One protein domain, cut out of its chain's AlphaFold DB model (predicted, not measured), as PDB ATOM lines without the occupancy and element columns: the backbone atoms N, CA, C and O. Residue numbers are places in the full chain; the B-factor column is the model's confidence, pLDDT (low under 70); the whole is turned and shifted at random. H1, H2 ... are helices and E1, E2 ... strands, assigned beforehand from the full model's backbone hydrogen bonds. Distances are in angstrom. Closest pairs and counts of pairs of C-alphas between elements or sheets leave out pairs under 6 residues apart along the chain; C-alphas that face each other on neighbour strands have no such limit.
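AT A GLANCE: This is residues 35 to 86 of the 93 residues of an uncharacterized protein of Caulobacteraceae bacterium (UniProt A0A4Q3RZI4). What shape do these coordinates make? Two small antiparallel hairpins, E1 with E2 and E3 with E4, have their turns, residues 39 to 43 and 59 to 64, at one end of a compact, rounded body, and the short helix H1 is at the other end. E5 comes back beside E1 to complete a three-stranded sheet, E2, E1, E5, while E3 and E4 form a separate two-stranded sheet. What is its make-up? The printed part has 52 residues, with named elements in the order E1, E2, E3, E4, H1, E5; the class is mixed, helices and strands, with under half of the residues in named elements. The radius of gyration of the C-alphas is 9.5 A, and the spans are 23 by 18 by 16 A.

IN THESE COORDINATES: Where are the strands and helix? E1 is residues 35 to 38, 9.8 A long from C-alpha 35 at (173.673, 253.546, 199.263), and E2 is 44 to 47, 9.9 A. E3 is 56 to 58, 6.3 A, and E4 is 65 to 68, 8.5 A. What follows? H1 is 69 to 73, 6.3 A, and E5 is 83 to 85, 6.7 A, ending at C-alpha 85, (175.847, 252.655, 204.900).

HOW THE PARTS SIT: How do the strands pair? In the hairpin E1 and E2, N 36 and O 45 are 2.8 A apart; between antiparallel E1 and E5, N 37 and O 84 are 2.7 A apart. In the hairpin E3 and E4, N 57 and O 67 are 2.8 A apart. What joins the sheets? The closest C-alphas of E4 and E5, Leu 66 and Ala 83, are 6.4 A apart; E2 and E3 are apart. Where is H1? It only grazes the three-stranded sheet with residues 69 to 73, and its O i to N i+4 pair is within hydrogen-bond range.

THE WHOLE: How large is it? The C-alphas farthest apart, of Cys 62 and Glu 75, are 24.7 A apart. Is it continuous and confident? The printed part has no cut and no long link; pLDDT is under 70 at residues 75 to 79.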
ATOM      1  N   ARG A  35     172.753 252.424 199.443       86.94
ATOM      2  CA  ARG A  35     173.673 253.546 199.263       86.94
ATOM      3  C   ARG A  35     174.768 253.483 200.313       86.94
ATOM      4  O   ARG A  35     174.499 253.324 201.498       86.94
ATOM      5  N   TRP A  36     175.997 253.680 199.873       87.69
ATOM      6  CA  TRP A  36     177.195 253.629 200.691       87.69
ATOM      7  C   TRP A  36     178.027 254.882 200.469       87.69
ATOM      8  O   TRP A  36     178.278 255.290 199.341       87.69
ATOM      9  N   LYS A  37     178.481 255.508 201.549       89.94
ATOM     10  CA  LYS A  37     179.405 256.634 201.508       89.94
ATOM     11  C   LYS A  37     180.832 256.125 201.627       89.94
ATOM     12  O   LYS A  37     181.213 255.569 202.651       89.94
ATOM     13  N   CYS A  38     181.633 256.351 200.600       91.31
ATOM     14  CA  CYS A  38     183.056 256.058 200.581       91.31
ATOM     15  C   CYS A  38     183.777 256.783 201.731       91.31
ATOM     16  O   CYS A  38     183.688 258.004 201.851       91.31
ATOM     17  N   LYS A  39     184.513 256.050 202.574       87.56
ATOM     18  CA  LYS A  39     185.276 256.623 203.695       87.56
ATOM     19  C   LYS A  39     186.469 257.488 203.246       87.56
ATOM     20  O   LYS A  39     186.639 258.551 203.834       87.56
ATOM     21  N   PRO A  40     187.280 257.107 202.233       87.31
ATOM     22  CA  PRO A  40     188.439 257.912 201.840       87.31
ATOM     23  C   PRO A  40     188.111 259.218 201.100       87.31
ATOM     24  O   PRO A  40     188.869 260.168 201.239       87.31
ATOM     25  N   CYS A  41     187.029 259.293 200.317       87.50
ATOM     26  CA  CYS A  41     186.720 260.497 199.520       87.50
ATOM     27  C   CYS A  41     185.322 261.085 199.748       87.50
ATOM     28  O   CYS A  41     185.006 262.140 199.212       87.50
ATOM     29  N   GLY A  42     184.454 260.410 200.505       87.62
ATOM     30  CA  GLY A  42     183.095 260.877 200.776       87.62
ATOM     31  C   GLY A  42     182.080 260.670 199.645       87.62
ATOM     32  O   GLY A  42     180.913 260.996 199.853       87.62
ATOM     33  N   GLY A  43     182.482 260.128 198.490       88.31
ATOM     34  CA  GLY A  43     181.587 259.854 197.359       88.31
ATOM     35  C   GLY A  43     180.506 258.814 197.682       88.31
ATOM     36  O   GLY A  43     180.736 257.907 198.481       88.31
ATOM     37  N   VAL A  44     179.331 258.934 197.062       88.00
ATOM     38  CA  VAL A  44     178.222 257.980 197.234       88.00
ATOM     39  C   VAL A  44     178.311 256.890 196.171       88.00
ATOM     40  O   VAL A  44     178.463 257.177 194.987       88.00
ATOM     41  N   VAL A  45     178.212 255.640 196.606       87.62
ATOM     42  CA  VAL A  45     178.210 254.436 195.775       87.62
ATOM     43  C   VAL A  45     176.895 253.714 196.014       87.62
ATOM     44  O   VAL A  45     176.464 253.585 197.158       87.62
ATOM     45  N   VAL A  46     176.232 253.271 194.954       86.81
ATOM     46  CA  VAL A  46     174.983 252.510 195.055       86.81
ATOM     47  C   VAL A  46     175.294 251.073 194.674       86.81
ATOM     48  O   VAL A  46     175.785 250.836 193.577       86.81
ATOM     49  N   ILE A  47     175.040 250.139 195.590       84.44
ATOM     50  CA  ILE A  47     175.278 248.709 195.384       84.44
ATOM     51  C   ILE A  47     173.924 248.011 195.340       84.44
ATOM     52  O   ILE A  47     173.209 247.990 196.340       84.44
ATOM     53  N   THR A  48     173.567 247.465 194.180       80.56
ATOM     54  CA  THR A  48     172.309 246.739 193.933       80.56
ATOM     55  C   THR A  48     172.278 245.357 194.577       80.56
ATOM     56  O   THR A  48     171.204 244.838 194.840       80.56
ATOM     57  N   GLY A  49     173.439 244.765 194.878       74.75
ATOM     58  CA  GLY A  49     173.514 243.416 195.445       74.75
ATOM     59  C   GLY A  49     173.266 242.300 194.424       74.75
ATOM     60  O   GLY A  49     173.157 241.149 194.818       74.75
ATOM     61  N   GLU A  50     173.206 242.626 193.135       74.81
ATOM     62  CA  GLU A  50     173.192 241.645 192.040       74.81
ATOM     63  C   GLU A  50     174.622 241.232 191.625       74.81
ATOM     64  O   GLU A  50     174.826 240.234 190.941       74.81
ATOM     65  N   GLU A  51     175.620 241.990 192.091       78.38
ATOM     66  CA  GLU A  51     177.047 241.761 191.856       78.38
ATOM     67  C   GLU A  51     177.543 240.497 192.605       78.38
ATOM     68  O   GLU A  51     177.177 240.296 193.770       78.38
ATOM     69  N   PRO A  52     178.398 239.652 191.992       82.31
ATOM     70  CA  PRO A  52     178.966 238.465 192.634       82.31
ATOM     71  C   PRO A  52     179.780 238.801 193.887       82.31
ATOM     72  O   PRO A  52     180.569 239.743 193.895       82.31
ATOM     73  N   ALA A  53     179.644 237.980 194.932       81.62
ATOM     74  CA  ALA A  53     180.208 238.240 196.260       81.62
ATOM     75  C   ALA A  53     181.734 238.469 196.279       81.62
ATOM     76  O   ALA A  53     182.212 239.226 197.121       81.62
ATOM     77  N   ASP A  54     182.482 237.868 195.348       85.75
ATOM     78  CA  ASP A  54     183.938 238.012 195.201       85.75
ATOM     79  C   ASP A  54     184.375 239.271 194.428       85.75
ATOM     80  O   ASP A  54     185.567 239.574 194.343       85.75
ATOM     81  N   GLN A  55     183.439 240.019 193.841       88.38
ATOM     82  CA  GLN A  55     183.765 241.184 193.028       88.38
ATOM     83  C   GLN A  55     184.228 242.353 193.887       88.38
ATOM     84  O   GLN A  55     183.537 242.796 194.804       88.38
ATOM     85  N   ASP A  56     185.380 242.909 193.528       89.38
ATOM     86  CA  ASP A  56     185.907 244.114 194.148       89.38
ATOM     87  C   ASP A  56     185.099 245.351 193.762       89.38
ATOM     88  O   ASP A  56     185.163 245.850 192.636       89.38
ATOM     89  N   ILE A  57     184.414 245.922 194.747       88.38
ATOM     90  CA  ILE A  57     183.699 247.178 194.603       88.38
ATOM     91  C   ILE A  57     184.674 248.337 194.807       88.38
ATOM     92  O   ILE A  57     185.315 248.502 195.855       88.38
ATOM     93  N   ARG A  58     184.772 249.180 193.781       90.31
ATOM     94  CA  ARG A  58     185.599 250.389 193.779       90.31
ATOM     95  C   ARG A  58     184.732 251.628 193.888       90.31
ATOM     96  O   ARG A  58     183.609 251.676 193.398       90.31
ATOM     97  N   CYS A  59     185.271 252.660 194.523       89.19
ATOM     98  CA  CYS A  59     184.600 253.948 194.552       89.19
ATOM     99  C   CYS A  59     184.671 254.612 193.166       89.19
ATOM    100  O   CYS A  59     185.778 254.865 192.701       89.19
ATOM    101  N   PRO A  60     183.552 255.006 192.540       86.00
ATOM    102  CA  PRO A  60     183.567 255.709 191.257       86.00
ATOM    103  C   PRO A  60     184.204 257.106 191.341       86.00
ATOM    104  O   PRO A  60     184.661 257.630 190.334       86.00
ATOM    105  N   ALA A  61     184.269 257.715 192.533       87.12
ATOM    106  CA  ALA A  61     184.812 259.062 192.712       87.12
ATOM    107  C   ALA A  61     186.340 259.101 192.899       87.12
ATOM    108  O   ALA A  61     186.986 260.041 192.452       87.12
ATOM    109  N   CYS A  62     186.933 258.115 193.581       90.44
ATOM    110  CA  CYS A  62     188.381 258.090 193.859       90.44
ATOM    111  C   CYS A  62     189.086 256.799 193.427       90.44
ATOM    112  O   CYS A  62     190.268 256.622 193.708       90.44
ATOM    113  N   ASN A  63     188.358 255.873 192.806       89.19
ATOM    114  CA  ASN A  63     188.821 254.554 192.372       89.19
ATOM    115  C   ASN A  63     189.461 253.675 193.473       89.19
ATOM    116  O   ASN A  63     190.090 252.651 193.189       89.19
ATOM    117  N   ALA A  64     189.295 254.045 194.749       89.94
ATOM    118  CA  ALA A  64     189.772 253.252 195.873       89.94
ATOM    119  C   ALA A  64     188.966 251.953 195.988       89.94
ATOM    120  O   ALA A  64     187.739 251.966 195.874       89.94
ATOM    121  N   ARG A  65     189.656 250.843 196.266       91.06
ATOM    122  CA  ARG A  65     189.029 249.557 196.597       91.06
ATOM    123  C   ARG A  65     188.337 249.678 197.954       91.06
ATOM    124  O   ARG A  65     188.998 249.988 198.950       91.06
ATOM    125  N   LEU A  66     187.020 249.485 197.977       88.50
ATOM    126  CA  LEU A  66     186.217 249.625 199.188       88.50
ATOM    127  C   LEU A  66     186.037 248.296 199.920       88.50
ATOM    128  O   LEU A  66     186.083 248.296 201.144       88.50
ATOM    129  N   GLY A  67     185.876 247.197 199.191       88.94
ATOM    130  CA  GLY A  67     185.644 245.849 199.718       88.94
ATOM    131  C   GLY A  67     185.087 244.953 198.616       88.94
ATOM    132  O   GLY A  67     185.024 245.395 197.464       88.94
ATOM    133  N   THR A  68     184.676 243.732 198.948       91.06
ATOM    134  CA  THR A  68     183.980 242.865 197.987       91.06
ATOM    135  C   THR A  68     182.467 243.054 198.066       91.06
ATOM    136  O   THR A  68     181.952 243.515 199.084       91.06
ATOM    137  N   ALA A  69     181.724 242.704 197.014       87.31
ATOM    138  CA  ALA A  69     180.264 242.826 197.017       87.31
ATOM    139  C   ALA A  69     179.610 242.033 198.167       87.31
ATOM    140  O   ALA A  69     178.632 242.503 198.746       87.31
ATOM    141  N   GLY A  70     180.195 240.895 198.564       84.75
ATOM    142  CA  GLY A  70     179.743 240.114 199.718       84.75
ATOM    143  C   GLY A  70     179.880 240.869 201.043       84.75
ATOM    144  O   GLY A  70     178.970 240.829 201.871       84.75
ATOM    145  N   ASP A  71     180.956 241.644 201.221       86.31
ATOM    146  CA  ASP A  71     181.110 242.515 202.393       86.31
ATOM    147  C   ASP A  71     180.059 243.639 202.410       86.31
ATOM    148  O   ASP A  71     179.647 244.082 203.474       86.31
ATOM    149  N   PHE A  72     179.595 244.104 201.245       83.81
ATOM    150  CA  PHE A  72     178.527 245.107 201.149       83.81
ATOM    151  C   PHE A  72     177.126 244.530 201.402       83.81
ATOM    152  O   PHE A  72     176.230 245.265 201.826       83.81
ATOM    153  N   GLN A  73     176.927 243.238 201.136       79.69
ATOM    154  CA  GLN A  73     175.678 242.518 201.398       79.69
ATOM    155  C   GLN A  73     175.557 242.053 202.854       79.69
ATOM    156  O   GLN A  73     174.441 241.916 203.350       79.69
ATOM    157  N   ALA A  74     176.676 241.826 203.546       80.88
ATOM    158  CA  ALA A  74     176.674 241.421 204.947       80.88
ATOM    159  C   ALA A  74     176.095 242.518 205.865       80.88
ATOM    160  O   ALA A  74     176.459 243.692 205.763       80.88
ATOM    161  N   GLU A  75     175.239 242.123 206.811       66.00
ATOM    162  CA  GLU A  75     174.665 243.020 207.830       66.00
ATOM    163  C   GLU A  75     175.762 243.601 208.749       66.00
ATOM    164  O   GLU A  75     175.765 244.795 209.042       66.00
ATOM    165  N   ASP A  76     176.779 242.799 209.093       62.66
ATOM    166  CA  ASP A  76     177.991 243.214 209.825       62.66
ATOM    167  C   ASP A  76     179.105 243.779 208.915       62.66
ATOM    168  O   ASP A  76     180.243 244.017 209.336       62.66
ATOM    169  N   GLY A  77     178.801 243.983 207.634       62.41
ATOM    170  CA  GLY A  77     179.755 244.348 206.591       62.41
ATOM    171  C   GLY A  77     180.425 245.712 206.759       62.41
ATOM    172  O   GLY A  77     181.527 245.929 206.251       62.41
ATOM    173  N   GLU A  78     179.816 246.626 207.525       63.06
ATOM    174  CA  GLU A  78     180.305 248.002 207.721       63.06
ATOM    175  C   GLU A  78     181.705 248.064 208.372       63.06
ATOM    176  O   GLU A  78     182.438 249.035 208.180       63.06
ATOM    177  N   GLY A  79     182.123 247.011 209.085       68.81
ATOM    178  CA  GLY A  79     183.478 246.898 209.635       68.81
ATOM    179  C   GLY A  79     184.539 246.413 208.635       68.81
ATOM    180  O   GLY A  79     185.729 246.659 208.842       68.81
ATOM    181  N   LYS A  80     184.126 245.732 207.559       76.50
ATOM    182  CA  LYS A  80     185.016 245.143 206.542       76.50
ATOM    183  C   LYS A  80     185.194 246.066 205.340       76.50
ATOM    184  O   LYS A  80     186.294 246.151 204.790       76.50
ATOM    185  N   VAL A  81     184.152 246.815 204.977       84.81
ATOM    186  CA  VAL A  81     184.210 247.769 203.865       84.81
ATOM    187  C   VAL A  81     184.743 249.136 204.292       84.81
ATOM    188  O   VAL A  81     184.455 249.670 205.360       84.81
ATOM    189  N   ARG A  82     185.479 249.796 203.399       87.38
ATOM    190  CA  ARG A  82     185.904 251.200 203.541       87.38
ATOM    191  C   ARG A  82     184.794 252.175 203.137       87.38
ATOM    192  O   ARG A  82     185.051 253.192 202.490       87.38
ATOM    193  N   ALA A  83     183.560 251.881 203.525       88.06
ATOM    194  CA  ALA A  83     182.385 252.692 203.255       88.06
ATOM    195  C   ALA A  83     181.413 252.650 204.444       88.06
ATOM    196  O   ALA A  83     181.490 251.763 205.281       88.06
ATOM    197  N   ARG A  84     180.512 253.628 204.535       88.19
ATOM    198  CA  ARG A  84     179.469 253.713 205.566       88.19
ATOM    199  C   ARG A  84     178.100 253.597 204.918       88.19
ATOM    200  O   ARG A  84     177.862 254.303 203.936       88.19
ATOM    201  N   ARG A  85     177.197 252.777 205.454       85.94
ATOM    202  CA  ARG A  85     175.847 252.655 204.900       85.94
ATOM    203  C   ARG A  85     175.090 253.966 205.120       85.94
ATOM    204  O   ARG A  85     175.084 254.529 206.213       85.94
ATOM    205  N   LEU A  86     174.500 254.502 204.055       82.12
ATOM    206  CA  LEU A  86     173.633 255.670 204.139       82.12
ATOM    207  C   LEU A  86     172.189 255.206 204.318       82.12
ATOM    208  O   LEU A  86     171.774 254.253 203.651       82.12
TER     209      LEU A  86